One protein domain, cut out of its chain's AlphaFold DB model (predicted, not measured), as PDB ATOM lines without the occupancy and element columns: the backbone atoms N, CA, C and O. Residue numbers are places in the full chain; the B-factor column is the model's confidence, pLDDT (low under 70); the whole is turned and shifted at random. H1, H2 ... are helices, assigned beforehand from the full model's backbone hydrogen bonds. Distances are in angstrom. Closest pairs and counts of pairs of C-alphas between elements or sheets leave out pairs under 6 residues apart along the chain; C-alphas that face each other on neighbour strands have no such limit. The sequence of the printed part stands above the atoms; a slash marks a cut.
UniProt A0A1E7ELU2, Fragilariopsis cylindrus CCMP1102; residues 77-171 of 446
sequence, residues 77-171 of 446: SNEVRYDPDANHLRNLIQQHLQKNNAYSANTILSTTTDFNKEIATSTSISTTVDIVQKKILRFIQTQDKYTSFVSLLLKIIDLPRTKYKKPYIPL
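This is residues 77 to 171 of the 446 residues of a protein of Fragilariopsis cylindrus CCMP1102 (UniProt A0A1E7ELU2). Three helices, H2, H5 and H6, form a small up-and-down bundle, each running against the one before it, with H1 across one end by the start of H6 and H3 and H4 at the other. Beyond H6, residues 154 to 171 form a long tail with no named element. The 95 printed residues hold six named helices in the order H1 to H6 and no named strand; the class is all helix. The whole is compact, with a radius of gyration of the C-alphas of 13.6 A and spans of 39 by 27 by 22 A.

H1, residues 77 to 82, touches residues 142 to 146 of H6, residues 142 to 153, at a steep tilt of 61 degrees; their closest C-alphas, Val 80 and Gln 143, are 5.9 A apart. H2, residues 87 to 99, touches H5, residues 125 to 137, at a shallow tilt of 31 degrees, opposite ways, with C-alphas 97 and 129 closest at 6.3 A. H3, residues 101 to 110, touches H5 at a steep tilt of 54 degrees, C-alphas 102 and 125 being closest at 5.7 A. H3 and H4, residues 116 to 119, only just touch, only at the corner, with 3 pairs of C-alphas within 8 A. H5 and H6 form a helical hairpin, with C-alphas 136 and 145 closest at 5.3 A. Every O i to N i+4 pair is within hydrogen-bond range in H1, H2, H3, H5 and H6; H4 is too short for one.

H1 begins at C-alpha 77, (212.149, 338.925, 149.092). H2 is 18.5 A long, H3 15.0 A, H5 18.1 A and H6 16.7 A, ending at C-alpha 153, (205.892, 324.976, 142.734).

The C-alphas farthest apart, Pro 84 and Leu 171, are 41.1 A apart. The printed part has no cut, and the five links are tight. Mean pLDDT of the printed part is 75.2, with 40 residues under 70, among them residues 100 to 123.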
ATOM      1  N   SER A  77     212.168 337.685 148.307       89.94
ATOM      2  CA  SER A  77     212.149 338.925 149.092       89.94
ATOM      3  C   SER A  77     211.327 340.028 148.422       89.94
ATOM      4  O   SER A  77     210.565 340.735 149.092       89.94
ATOM      5  N   ASN A  78     211.432 340.153 147.098       88.31
ATOM      6  CA  ASN A  78     210.735 341.170 146.321       88.31
ATOM      7  C   ASN A  78     209.224 340.941 146.324       88.31
ATOM      8  O   ASN A  78     208.463 341.868 146.594       88.31
ATOM      9  N   GLU A  79     208.774 339.713 146.091       91.44
ATOM     10  CA  GLU A  79     207.360 339.358 146.094       91.44
ATOM     11  C   GLU A  79     206.719 339.671 147.446       91.44
ATOM     12  O   GLU A  79     205.640 340.258 147.499       91.44
ATOM     13  N   VAL A  80     207.415 339.364 148.542       91.31
ATOM     14  CA  VAL A  80     206.948 339.676 149.899       91.31
ATOM     15  C   VAL A  80     206.925 341.184 150.153       91.31
ATOM     16  O   VAL A  80     205.978 341.686 150.761       91.31
ATOM     17  N   ARG A  81     207.932 341.926 149.675       92.06
ATOM     18  CA  ARG A  81     207.992 343.392 149.803       92.06
ATOM     19  C   ARG A  81     206.846 344.080 149.055       92.06
ATOM     20  O   ARG A  81     206.319 345.069 149.562       92.06
ATOM     21  N   TYR A  82     206.474 343.588 147.873       93.75
ATOM     22  CA  TYR A  82     205.432 344.194 147.033       93.75
ATOM     23  C   TYR A  82     204.015 343.675 147.313       93.75
ATOM     24  O   TYR A  82     203.052 344.309 146.882       93.75
ATOM     25  N   ASP A  83     203.863 342.574 148.049       92.94
ATOM     26  CA  ASP A  83     202.565 342.007 148.427       92.94
ATOM     27  C   ASP A  83     202.485 341.682 149.929       92.94
ATOM     28  O   ASP A  83     202.320 340.519 150.300       92.94
ATOM     29  N   PRO A  84     202.569 342.682 150.828       90.44
ATOM     30  CA  PRO A  84     202.618 342.450 152.274       90.44
ATOM     31  C   PRO A  84     201.383 341.712 152.821       90.44
ATOM     32  O   PRO A  84     201.495 340.975 153.803       90.44
ATOM     33  N   ASP A  85     200.228 341.839 152.162       93.38
ATOM     34  CA  ASP A  85     198.962 341.207 152.560       93.38
ATOM     35  C   ASP A  85     198.707 339.843 151.890       93.38
ATOM     36  O   ASP A  85     197.706 339.178 152.185       93.38
ATOM     37  N   ALA A  86     199.613 339.385 151.020       91.94
ATOM     38  CA  ALA A  86     199.472 338.158 150.231       91.94
ATOM     39  C   ALA A  86     198.251 338.160 149.274       91.94
ATOM     40  O   ALA A  86     197.666 337.106 148.998       91.94
ATOM     41  N   ASN A  87     197.809 339.330 148.802       92.25
ATOM     42  CA  ASN A  87     196.689 339.466 147.866       92.25
ATOM     43  C   ASN A  87     197.085 339.024 146.454       92.25
ATOM     44  O   ASN A  87     196.335 338.303 145.792       92.25
ATOM     45  N   HIS A  88     198.272 339.420 146.000       92.69
ATOM     46  CA  HIS A  88     198.834 338.957 144.739       92.69
ATOM     47  C   HIS A  88     199.104 337.448 144.777       92.69
ATOM     48  O   HIS A  88     198.732 336.740 143.840       92.69
ATOM     49  N   LEU A  89     199.629 336.925 145.891       90.00
ATOM     50  CA  LEU A  89     199.852 335.493 146.088       90.00
ATOM     51  C   LEU A  89     198.576 334.658 145.909       90.00
ATOM     52  O   LEU A  89     198.614 333.611 145.264       90.00
ATOM     53  N   ARG A  90     197.433 335.112 146.441       89.19
ATOM     54  CA  ARG A  90     196.135 334.433 146.250       89.19
ATOM     55  C   ARG A  90     195.801 334.277 144.770       89.19
ATOM     56  O   ARG A  90     195.441 333.184 144.335       89.19
ATOM     57  N   ASN A  91     195.975 335.353 144.006       90.31
ATOM     58  CA  ASN A  91     195.733 335.348 142.568       90.31
ATOM     59  C   ASN A  91     196.720 334.428 141.842       90.31
ATOM     60  O   ASN A  91     196.305 333.694 140.949       90.31
ATOM     61  N   LEU A  92     197.999 334.413 142.236       88.25
ATOM     62  CA  LEU A  92     199.005 333.518 141.660       88.25
ATOM     63  C   LEU A  92     198.678 332.044 141.903       88.25
ATOM     64  O   LEU A  92     198.716 331.260 140.956       88.25
ATOM     65  N   ILE A  93     198.306 331.666 143.132       85.12
ATOM     66  CA  ILE A  93     197.890 330.295 143.469       85.12
ATOM     67  C   ILE A  93     196.715 329.879 142.583       85.12
ATOM     68  O   ILE A  93     196.763 328.831 141.939       85.12
ATOM     69  N   GLN A  94     195.684 330.723 142.511       85.31
ATOM     70  CA  GLN A  94     194.503 330.452 141.704       85.31
ATOM     71  C   GLN A  94     194.862 330.317 140.219       85.31
ATOM     72  O   GLN A  94     194.482 329.335 139.587       85.31
ATOM     73  N   GLN A  95     195.645 331.249 139.672       87.31
ATOM     74  CA  GLN A  95     196.064 331.216 138.273       87.31
ATOM     75  C   GLN A  95     196.907 329.984 137.945       87.31
ATOM     76  O   GLN A  95     196.674 329.366 136.910       87.31
ATOM     77  N   HIS A  96     197.877 329.612 138.783       82.81
ATOM     78  CA  HIS A  96     198.720 328.443 138.524       82.81
ATOM     79  C   HIS A  96     197.939 327.137 138.616       82.81
ATOM     80  O   HIS A  96     198.058 326.299 137.723       82.81
ATOM     81  N   LEU A  97     197.093 326.972 139.631       79.38
ATOM     82  CA  LEU A  97     196.318 325.742 139.779       79.38
ATOM     83  C   LEU A  97     195.203 325.619 138.730       79.38
ATOM     84  O   LEU A  97     194.886 324.511 138.311       79.38
ATOM     85  N   GLN A  98     194.641 326.737 138.261       79.88
ATOM     86  CA  GLN A  98     193.676 326.737 137.158       79.88
ATOM     87  C   GLN A  98     194.344 326.483 135.799       79.88
ATOM     88  O   GLN A  98     193.800 325.735 134.991       79.88
ATOM     89  N   LYS A  99     195.515 327.083 135.535       79.06
ATOM     90  CA  LYS A  99     196.233 326.924 134.256       79.06
ATOM     91  C   LYS A  99     196.836 325.530 134.077       79.06
ATOM     92  O   LYS A  99     196.874 325.047 132.952       79.06
ATOM     93  N   ASN A 100     197.271 324.871 135.152       69.94
ATOM     94  CA  ASN A 100     197.986 323.591 135.064       69.94
ATOM     95  C   ASN A 100     197.075 322.340 134.983       69.94
ATOM     96  O   ASN A 100     197.565 321.220 135.133       69.94
ATOM     97  N   ASN A 101     195.780 322.505 134.666       59.94
ATOM     98  CA  ASN A 101     194.762 321.447 134.554       59.94
ATOM     99  C   ASN A 101     194.564 320.588 135.828       59.94
ATOM    100  O   ASN A 101     195.378 320.549 136.750       59.94
ATOM    101  N   ALA A 102     193.448 319.847 135.864       55.94
ATOM    102  CA  ALA A 102     193.063 318.925 136.946       55.94
ATOM    103  C   ALA A 102     194.178 317.963 137.382       55.94
ATOM    104  O   ALA A 102     194.240 317.563 138.544       55.94
ATOM    105  N   TYR A 103     195.031 317.590 136.426       59.50
ATOM    106  CA  TYR A 103     196.115 316.640 136.616       59.50
ATOM    107  C   TYR A 103     197.124 317.170 137.636       59.50
ATOM    108  O   TYR A 103     197.295 316.552 138.677       59.50
ATOM    109  N   SER A 104     197.662 318.378 137.430       57.22
ATOM    110  CA  SER A 104     198.615 319.012 138.353       57.22
ATOM    111  C   SER A 104     198.017 319.254 139.741       57.22
ATOM    112  O   SER A 104     198.684 319.071 140.753       57.22
ATOM    113  N   ALA A 105     196.733 319.603 139.808       56.16
ATOM    114  CA  ALA A 105     196.026 319.814 141.063       56.16
ATOM    115  C   ALA A 105     195.922 318.505 141.883       56.16
ATOM    116  O   ALA A 105     196.333 318.460 143.044       56.16
ATOM    117  N   ASN A 106     195.415 317.425 141.282       55.44
ATOM    118  CA  ASN A 106     195.267 316.132 141.961       55.44
ATOM    119  C   ASN A 106     196.624 315.510 142.326       55.44
ATOM    120  O   ASN A 106     196.773 314.958 143.415       55.44
ATOM    121  N   THR A 107     197.618 315.696 141.460       56.00
ATOM    122  CA  THR A 107     199.041 315.428 141.692       56.00
ATOM    123  C   THR A 107     199.574 316.142 142.940       56.00
ATOM    124  O   THR A 107     200.143 315.526 143.834       56.00
ATOM    125  N   ILE A 108     199.358 317.454 143.071       54.16
ATOM    126  CA  ILE A 108     199.856 318.229 144.220       54.16
ATOM    127  C   ILE A 108     199.336 317.658 145.545       54.16
ATOM    128  O   ILE A 108     200.052 317.631 146.549       54.16
ATOM    129  N   LEU A 109     198.093 317.187 145.545       55.69
ATOM    130  CA  LEU A 109     197.412 316.677 146.723       55.69
ATOM    131  C   LEU A 109     197.817 315.252 147.105       55.69
ATOM    132  O   LEU A 109     198.025 314.999 148.296       55.69
ATOM    133  N   SER A 110     197.952 314.350 146.128       54.53
ATOM    134  CA  SER A 110     198.313 312.940 146.338       54.53
ATOM    135  C   SER A 110     199.686 312.788 146.998       54.53
ATOM    136  O   SER A 110     199.884 311.898 147.832       54.53
ATOM    137  N   THR A 111     200.620 313.705 146.713       51.16
ATOM    138  CA  THR A 111     201.956 313.686 147.325       51.16
ATOM    139  C   THR A 111     201.928 313.927 148.827       51.16
ATOM    140  O   THR A 111     202.954 313.799 149.482       51.16
ATOM    141  N   THR A 112     200.812 314.314 149.430       52.84
ATOM    142  CA  THR A 112     200.847 314.892 150.762       52.84
ATOM    143  C   THR A 112     199.978 314.054 151.700       52.84
ATOM    144  O   THR A 112     198.762 314.118 151.717       52.84
ATOM    145  N   THR A 113     200.619 313.148 152.448       50.59
ATOM    146  CA  THR A 113     199.959 312.010 153.124       50.59
ATOM    147  C   THR A 113     198.897 312.402 154.152       50.59
ATOM    148  O   THR A 113     197.939 311.660 154.354       50.59
ATOM    149  N   ASP A 114     198.992 313.605 154.725       53.53
ATOM    150  CA  ASP A 114     197.967 314.166 155.616       53.53
ATOM    151  C   ASP A 114     196.679 314.585 154.861       53.53
ATOM    152  O   ASP A 114     195.713 315.030 155.473       53.53
ATOM    153  N   PHE A 115     196.657 314.482 153.527       54.22
ATOM    154  CA  PHE A 115     195.573 314.934 152.653       54.22
ATOM    155  C   PHE A 115     194.757 313.781 152.056       54.22
ATOM    156  O   PHE A 115     193.597 313.972 151.690       54.22
ATOM    157  N   ASN A 116     195.319 312.570 152.004       53.47
ATOM    158  CA  ASN A 116     194.732 311.443 151.271       53.47
ATOM    159  C   ASN A 116     193.359 311.002 151.805       53.47
ATOM    160  O   ASN A 116     192.569 310.436 151.056       53.47
ATOM    161  N   LYS A 117     193.029 311.303 153.068       60.62
ATOM    162  CA  LYS A 117     191.743 310.910 153.667       60.62
ATOM    163  C   LYS A 117     190.575 311.838 153.312       60.62
ATOM    164  O   LYS A 117     189.448 311.369 153.243       60.62
ATOM    165  N   GLU A 118     190.837 313.126 153.092       56.62
ATOM    166  CA  GLU A 118     189.805 314.139 152.785       56.62
ATOM    167  C   GLU A 118     189.608 314.309 151.265       56.62
ATOM    168  O   GLU A 118     188.572 314.775 150.796       56.62
ATOM    169  N   ILE A 119     190.604 313.884 150.482       55.66
ATOM    170  CA  ILE A 119     190.688 314.129 149.037       55.66
ATOM    171  C   ILE A 119     190.296 312.918 148.211       55.66
ATOM    172  O   ILE A 119     189.737 313.095 147.136       55.66
ATOM    173  N   ALA A 120     190.468 311.698 148.729       59.31
ATOM    174  CA  ALA A 120     189.931 310.500 148.083       59.31
ATOM    175  C   ALA A 120     188.404 310.574 147.853       59.31
ATOM    176  O   ALA A 120     187.865 309.843 147.028       59.31
ATOM    177  N   THR A 121     187.710 311.479 148.552       61.09
ATOM    178  CA  THR A 121     186.277 311.765 148.391       61.09
ATOM    179  C   THR A 121     185.969 313.020 147.570       61.09
ATOM    180  O   THR A 121     184.804 313.297 147.297       61.09
ATOM    181  N   SER A 122     186.977 313.807 147.193       57.28
ATOM    182  CA  SER A 122     186.810 315.063 146.469       57.28
ATOM    183  C   SER A 122     186.950 314.849 144.963       57.28
ATOM    184  O   SER A 122     188.030 314.575 144.451       57.28
ATOM    185  N   THR A 123     185.850 314.995 144.229       62.72
ATOM    186  CA  THR A 123     185.809 314.817 142.768       62.72
ATOM    187  C   THR A 123     186.067 316.102 141.975       62.72
ATOM    188  O   THR A 123     186.076 316.049 140.746       62.72
ATOM    189  N   SER A 124     186.266 317.264 142.619       76.62
ATOM    190  CA  SER A 124     186.322 318.559 141.919       76.62
ATOM    191  C   SER A 124     187.650 319.303 142.095       76.62
ATOM    192  O   SER A 124     188.132 319.496 143.208       76.62
ATOM    193  N   ILE A 125     188.189 319.816 140.984       69.00
ATOM    194  CA  ILE A 125     189.400 320.661 140.930       69.00
ATOM    195  C   ILE A 125     189.270 321.885 141.847       69.00
ATOM    196  O   ILE A 125     190.245 322.296 142.467       69.00
ATOM    197  N   SER A 126     188.062 322.451 141.957       75.75
ATOM    198  CA  SER A 126     187.789 323.591 142.840       75.75
ATOM    199  C   SER A 126     188.192 323.278 144.280       75.75
ATOM    200  O   SER A 126     188.885 324.064 144.913       75.75
ATOM    201  N   THR A 127     187.842 322.084 144.760       78.25
ATOM    202  CA  THR A 127     188.163 321.651 146.122       78.25
ATOM    203  C   THR A 127     189.670 321.535 146.338       78.25
ATOM    204  O   THR A 127     190.173 321.881 147.402       78.25
ATOM    205  N   THR A 128     190.414 321.098 145.324       70.19
ATOM    206  CA  THR A 128     191.872 321.027 145.389       70.19
ATOM    207  C   THR A 128     192.522 322.390 145.552       70.19
ATOM    208  O   THR A 128     193.385 322.565 146.418       70.19
ATOM    209  N   VAL A 129     192.105 323.349 144.723       78.19
ATOM    210  CA  VAL A 129     192.589 324.731 144.796       78.19
ATOM    211  C   VAL A 129     192.341 325.286 146.187       78.19
ATOM    212  O   VAL A 129     193.271 325.790 146.813       78.19
ATOM    213  N   ASP A 130     191.133 325.084 146.711       81.81
ATOM    214  CA  ASP A 130     190.749 325.544 148.040       81.81
ATOM    215  C   ASP A 130     191.619 324.921 149.140       81.81
ATOM    216  O   ASP A 130     192.042 325.618 150.063       81.81
ATOM    217  N   ILE A 131     191.950 323.629 149.043       83.12
ATOM    218  CA  ILE A 131     192.797 322.939 150.027       83.12
ATOM    219  C   ILE A 131     194.235 323.469 149.999       83.12
ATOM    220  O   ILE A 131     194.795 323.784 151.057       83.12
ATOM    221  N   VAL A 132     194.842 323.573 148.812       82.88
ATOM    222  CA  VAL A 132     196.214 324.083 148.648       82.88
ATOM    223  C   VAL A 132     196.289 325.532 149.120       82.88
ATOM    224  O   VAL A 132     197.132 325.878 149.952       82.88
ATOM    225  N   GLN A 133     195.353 326.360 148.660       86.69
ATOM    226  CA  GLN A 133     195.242 327.756 149.041       86.69
ATOM    227  C   GLN A 133     195.061 327.898 150.553       86.69
ATOM    228  O   GLN A 133     195.811 328.636 151.186       86.69
ATOM    229  N   LYS A 134     194.140 327.154 151.174       89.50
ATOM    230  CA  LYS A 134     193.931 327.178 152.630       89.50
ATOM    231  C   LYS A 134     195.203 326.821 153.396       89.50
ATOM    232  O   LYS A 134     195.469 327.417 154.436       89.50
ATOM    233  N   LYS A 135     196.009 325.879 152.903       86.62
ATOM    234  CA  LYS A 135     197.243 325.459 153.584       86.62
ATOM    235  C   LYS A 135     198.409 326.412 153.417       86.62
ATOM    236  O   LYS A 135     199.197 326.517 154.351       86.62
ATOM    237  N   ILE A 136     198.506 327.110 152.293       90.44
ATOM    238  CA  ILE A 136     199.490 328.182 152.127       90.44
ATOM    239  C   ILE A 136     199.048 329.408 152.931       90.44
ATOM    240  O   ILE A 136     199.824 329.983 153.681       90.44
ATOM    241  N   LEU A 137     197.774 329.786 152.859       91.75
ATOM    242  CA  LEU A 137     197.279 330.997 153.511       91.75
ATOM    243  C   LEU A 137     197.098 330.868 155.028       91.75
ATOM    244  O   LEU A 137     196.864 331.883 155.680       91.75
ATOM    245  N   ARG A 138     197.211 329.662 155.604       94.31
ATOM    246  CA  ARG A 138     197.182 329.480 157.066       94.31
ATOM    247  C   ARG A 138     198.407 330.068 157.764       94.31
ATOM    248  O   ARG A 138     198.357 330.269 158.973       94.31
ATOM    249  N   PHE A 139     199.513 330.263 157.043       92.94
ATOM    250  CA  PHE A 139     200.691 330.889 157.624       92.94
ATOM    251  C   PHE A 139     200.370 332.338 157.988       92.94
ATOM    252  O   PHE A 139     199.721 333.053 157.225       92.94
ATOM    253  N   ILE A 140     200.807 332.760 159.173       94.44
ATOM    254  CA  ILE A 140     200.521 334.106 159.681       94.44
ATOM    255  C   ILE A 140     201.336 335.125 158.887       94.44
ATOM    256  O   ILE A 140     200.788 336.095 158.363       94.44
ATOM    257  N   GLN A 141     202.641 334.879 158.764       94.38
ATOM    258  CA  GLN A 141     203.555 335.800 158.106       94.38
ATOM    259  C   GLN A 141     203.518 335.607 156.596       94.38
ATOM    260  O   GLN A 141     203.457 334.486 156.093       94.38
ATOM    261  N   THR A 142     203.566 336.711 155.857       92.56
ATOM    262  CA  THR A 142     203.495 336.675 154.394       92.56
ATOM    263  C   THR A 142     204.722 336.027 153.758       92.56
ATOM    264  O   THR A 142     204.567 335.288 152.788       92.56
ATOM    265  N   GLN A 143     205.898 336.184 154.371       94.00
ATOM    266  CA  GLN A 143     207.109 335.446 154.000       94.00
ATOM    267  C   GLN A 143     206.876 333.931 153.932       94.00
ATOM    268  O   GLN A 143     207.092 333.324 152.888       94.00
ATOM    269  N   ASP A 144     206.312 333.341 154.985       93.31
ATOM    270  CA  ASP A 144     206.095 331.896 155.074       93.31
ATOM    271  C   ASP A 144     205.098 331.410 154.008       93.31
ATOM    272  O   ASP A 144     205.240 330.309 153.470       93.31
ATOM    273  N   LYS A 145     204.109 332.244 153.649       94.19
ATOM    274  CA  LYS A 145     203.156 331.942 152.569       94.19
ATOM    275  C   LYS A 145     203.878 331.839 151.222       94.19
ATOM    276  O   LYS A 145     203.687 330.855 150.508       94.19
ATOM    277  N   TYR A 146     204.719 332.817 150.886       92.44
ATOM    278  CA  TYR A 146     205.477 332.836 149.630       92.44
ATOM    279  C   TYR A 146     206.504 331.709 149.560       92.44
ATOM    280  O   TYR A 146     206.523 330.945 148.594       92.44
ATOM    281  N   THR A 147     207.290 331.535 150.620       91.62
ATOM    282  CA  THR A 147     208.276 330.462 150.735       91.62
ATOM    283  C   THR A 147     207.619 329.081 150.604       91.62
ATOM    284  O   THR A 147     208.121 328.217 149.879       91.62
ATOM    285  N   SER A 148     206.448 328.874 151.223       89.88
ATOM    286  CA  SER A 148     205.678 327.634 151.081       89.88
ATOM    287  C   SER A 148     205.100 327.450 149.678       89.88
ATOM    288  O   SER A 148     205.048 326.314 149.207       89.88
ATOM    289  N   PHE A 149     204.632 328.517 149.026       90.81
ATOM    290  CA  PHE A 149     204.092 328.444 147.670       90.81
ATOM    291  C   PHE A 149     205.175 328.081 146.660       90.81
ATOM    292  O   PHE A 149     205.010 327.117 145.926       90.81
ATOM    293  N   VAL A 150     206.319 328.764 146.671       88.06
ATOM    294  CA  VAL A 150     207.440 328.445 145.771       88.06
ATOM    295  C   VAL A 150     207.976 327.041 146.037       88.06
ATOM    296  O   VAL A 150     208.191 326.272 145.102       88.06
ATOM    297  N   SER A 151     208.098 326.649 147.309       87.00
ATOM    298  CA  SER A 151     208.453 325.272 147.673       87.00
ATOM    299  C   SER A 151     207.457 324.249 147.135       87.00
ATOM    300  O   SER A 151     207.834 323.103 146.905       87.00
ATOM    301  N   LEU A 152     206.182 324.624 146.991       85.25
ATOM    302  CA  LEU A 152     205.177 323.792 146.344       85.25
ATOM    303  C   LEU A 152     205.403 323.756 144.837       85.25
ATOM    304  O   LEU A 152     205.418 322.660 144.301       85.25
ATOM    305  N   LEU A 153     205.641 324.896 144.180       82.81
ATOM    306  CA  LEU A 153     205.892 324.976 142.734       82.81
ATOM    307  C   LEU A 153     207.070 324.105 142.295       82.81
ATOM    308  O   LEU A 153     206.945 323.349 141.338       82.81
ATOM    309  N   LEU A 154     208.168 324.127 143.052       81.75
ATOM    310  CA  LEU A 154     209.322 323.253 142.812       81.75
ATOM    311  C   LEU A 154     208.993 321.761 143.006       81.75
ATOM    312  O   LEU A 154     209.697 320.900 142.491       81.75
ATOM    313  N   LYS A 155     207.910 321.445 143.729       74.12
ATOM    314  CA  LYS A 155     207.375 320.089 143.928       74.12
ATOM    315  C   LYS A 155     206.237 319.731 142.974       74.12
ATOM    316  O   LYS A 155     205.718 318.641 143.129       74.12
ATOM    317  N   ILE A 156     205.796 320.598 142.054       63.31
ATOM    318  CA  ILE A 156     204.615 320.326 141.200       63.31
ATOM    319  C   ILE A 156     204.853 319.199 140.174       63.31
ATOM    320  O   ILE A 156     203.914 318.729 139.535       63.31
ATOM    321  N   ILE A 157     206.073 318.676 140.064       55.22
ATOM    322  CA  ILE A 157     206.270 317.356 139.459       55.22
ATOM    323  C   ILE A 157     205.571 316.321 140.384       55.22
ATOM    324  O   ILE A 157     205.740 316.385 141.597       55.22
ATOM    325  N   ASP A 158     204.735 315.410 139.868       51.50
ATOM    326  CA  ASP A 158     203.996 314.423 140.689       51.50
ATOM    327  C   ASP A 158     204.920 313.369 141.285       51.50
ATOM    328  O   ASP A 158     205.147 312.305 140.709       51.50
ATOM    329  N   LEU A 159     205.526 313.714 142.414       55.88
ATOM    330  CA  LEU A 159     206.584 312.924 143.008       55.88
ATOM    331  C   LEU A 159     206.021 312.171 144.220       55.88
ATOM    332  O   LEU A 159     205.819 312.792 145.274       55.88
ATOM    333  N   PRO A 160     205.732 310.854 144.110       57.38
ATOM    334  CA  PRO A 160     205.448 309.988 145.249       57.38
ATOM    335  C   PRO A 160     206.448 310.194 146.390       57.38
ATOM    336  O   PRO A 160     207.556 310.697 146.213       57.38
ATOM    337  N   ARG A 161     206.027 309.845 147.610       59.84
ATOM    338  CA  ARG A 161     206.831 310.058 148.817       59.84
ATOM    339  C   ARG A 161     207.186 308.759 149.508       59.84
ATOM    340  O   ARG A 161     206.362 307.856 149.592       59.84
ATOM    341  N   THR A 162     208.380 308.726 150.089       68.81
ATOM    342  CA  THR A 162     208.799 307.647 150.984       68.81
ATOM    343  C   THR A 162     207.991 307.680 152.283       68.81
ATOM    344  O   THR A 162     207.357 308.689 152.630       68.81
ATOM    345  N   LYS A 163     208.090 306.611 153.081       71.12
ATOM    346  CA  LYS A 163     207.499 306.537 154.434       71.12
ATOM    347  C   LYS A 163     207.902 307.690 155.372       71.12
ATOM    348  O   LYS A 163     207.192 307.971 156.333       71.12
ATOM    349  N   TYR A 164     208.997 308.391 155.073       66.94
ATOM    350  CA  TYR A 164     209.496 309.547 155.827       66.94
ATOM    351  C   TYR A 164     209.125 310.902 155.197       66.94
ATOM    352  O   TYR A 164     209.737 311.923 155.497       66.94
ATOM    353  N   LYS A 165     208.115 310.937 154.318       66.62
ATOM    354  CA  LYS A 165     207.618 312.146 153.638       66.62
ATOM    355  C   LYS A 165     208.644 312.812 152.694       66.62
ATOM    356  O   LYS A 165     208.443 313.973 152.322       66.62
ATOM    357  N   LYS A 166     209.692 312.106 152.244       66.81
ATOM    358  CA  LYS A 166     210.633 312.603 151.218       66.81
ATOM    359  C   LYS A 166     210.069 312.348 149.810       66.81
ATOM    360  O   LYS A 166     209.714 311.204 149.544       66.81
ATOM    361  N   PRO A 167     209.945 313.360 148.933       63.44
ATOM    362  CA  PRO A 167     209.444 313.176 147.569       63.44
ATOM    363  C   PRO A 167     210.494 312.549 146.636       63.44
ATOM    364  O   PRO A 167     211.693 312.706 146.870       63.44
ATOM    365  N   TYR A 168     210.042 311.829 145.605       62.84
ATOM    366  CA  TYR A 168     210.871 310.984 144.739       62.84
ATOM    367  C   TYR A 168     210.221 310.812 143.341       62.84
ATOM    368  O   TYR A 168     208.997 310.816 143.239       62.84
ATOM    369  N   ILE A 169     210.999 310.671 142.256       63.69
ATOM    370  CA  ILE A 169     210.468 310.432 140.889       63.69
ATOM    371  C   ILE A 169     210.366 308.935 140.561       63.69
ATOM    372  O   ILE A 169     211.391 308.256 140.535       63.69
ATOM    373  N   PRO A 170     209.162 308.395 140.292       56.53
ATOM    374  CA  PRO A 170     208.990 306.984 140.007       56.53
ATOM    375  C   PRO A 170     209.569 306.684 138.624       56.53
ATOM    376  O   PRO A 170     209.321 307.415 137.663       56.53
ATOM    377  N   LEU A 171     210.342 305.605 138.519       55.72
ATOM    378  CA  LEU A 171     210.772 305.097 137.221       55.72
ATOM    379  C   LEU A 171     209.575 304.439 136.507       55.72
ATOM    380  O   LEU A 171     208.806 303.729 137.160       55.72
TER     381      LEU A 171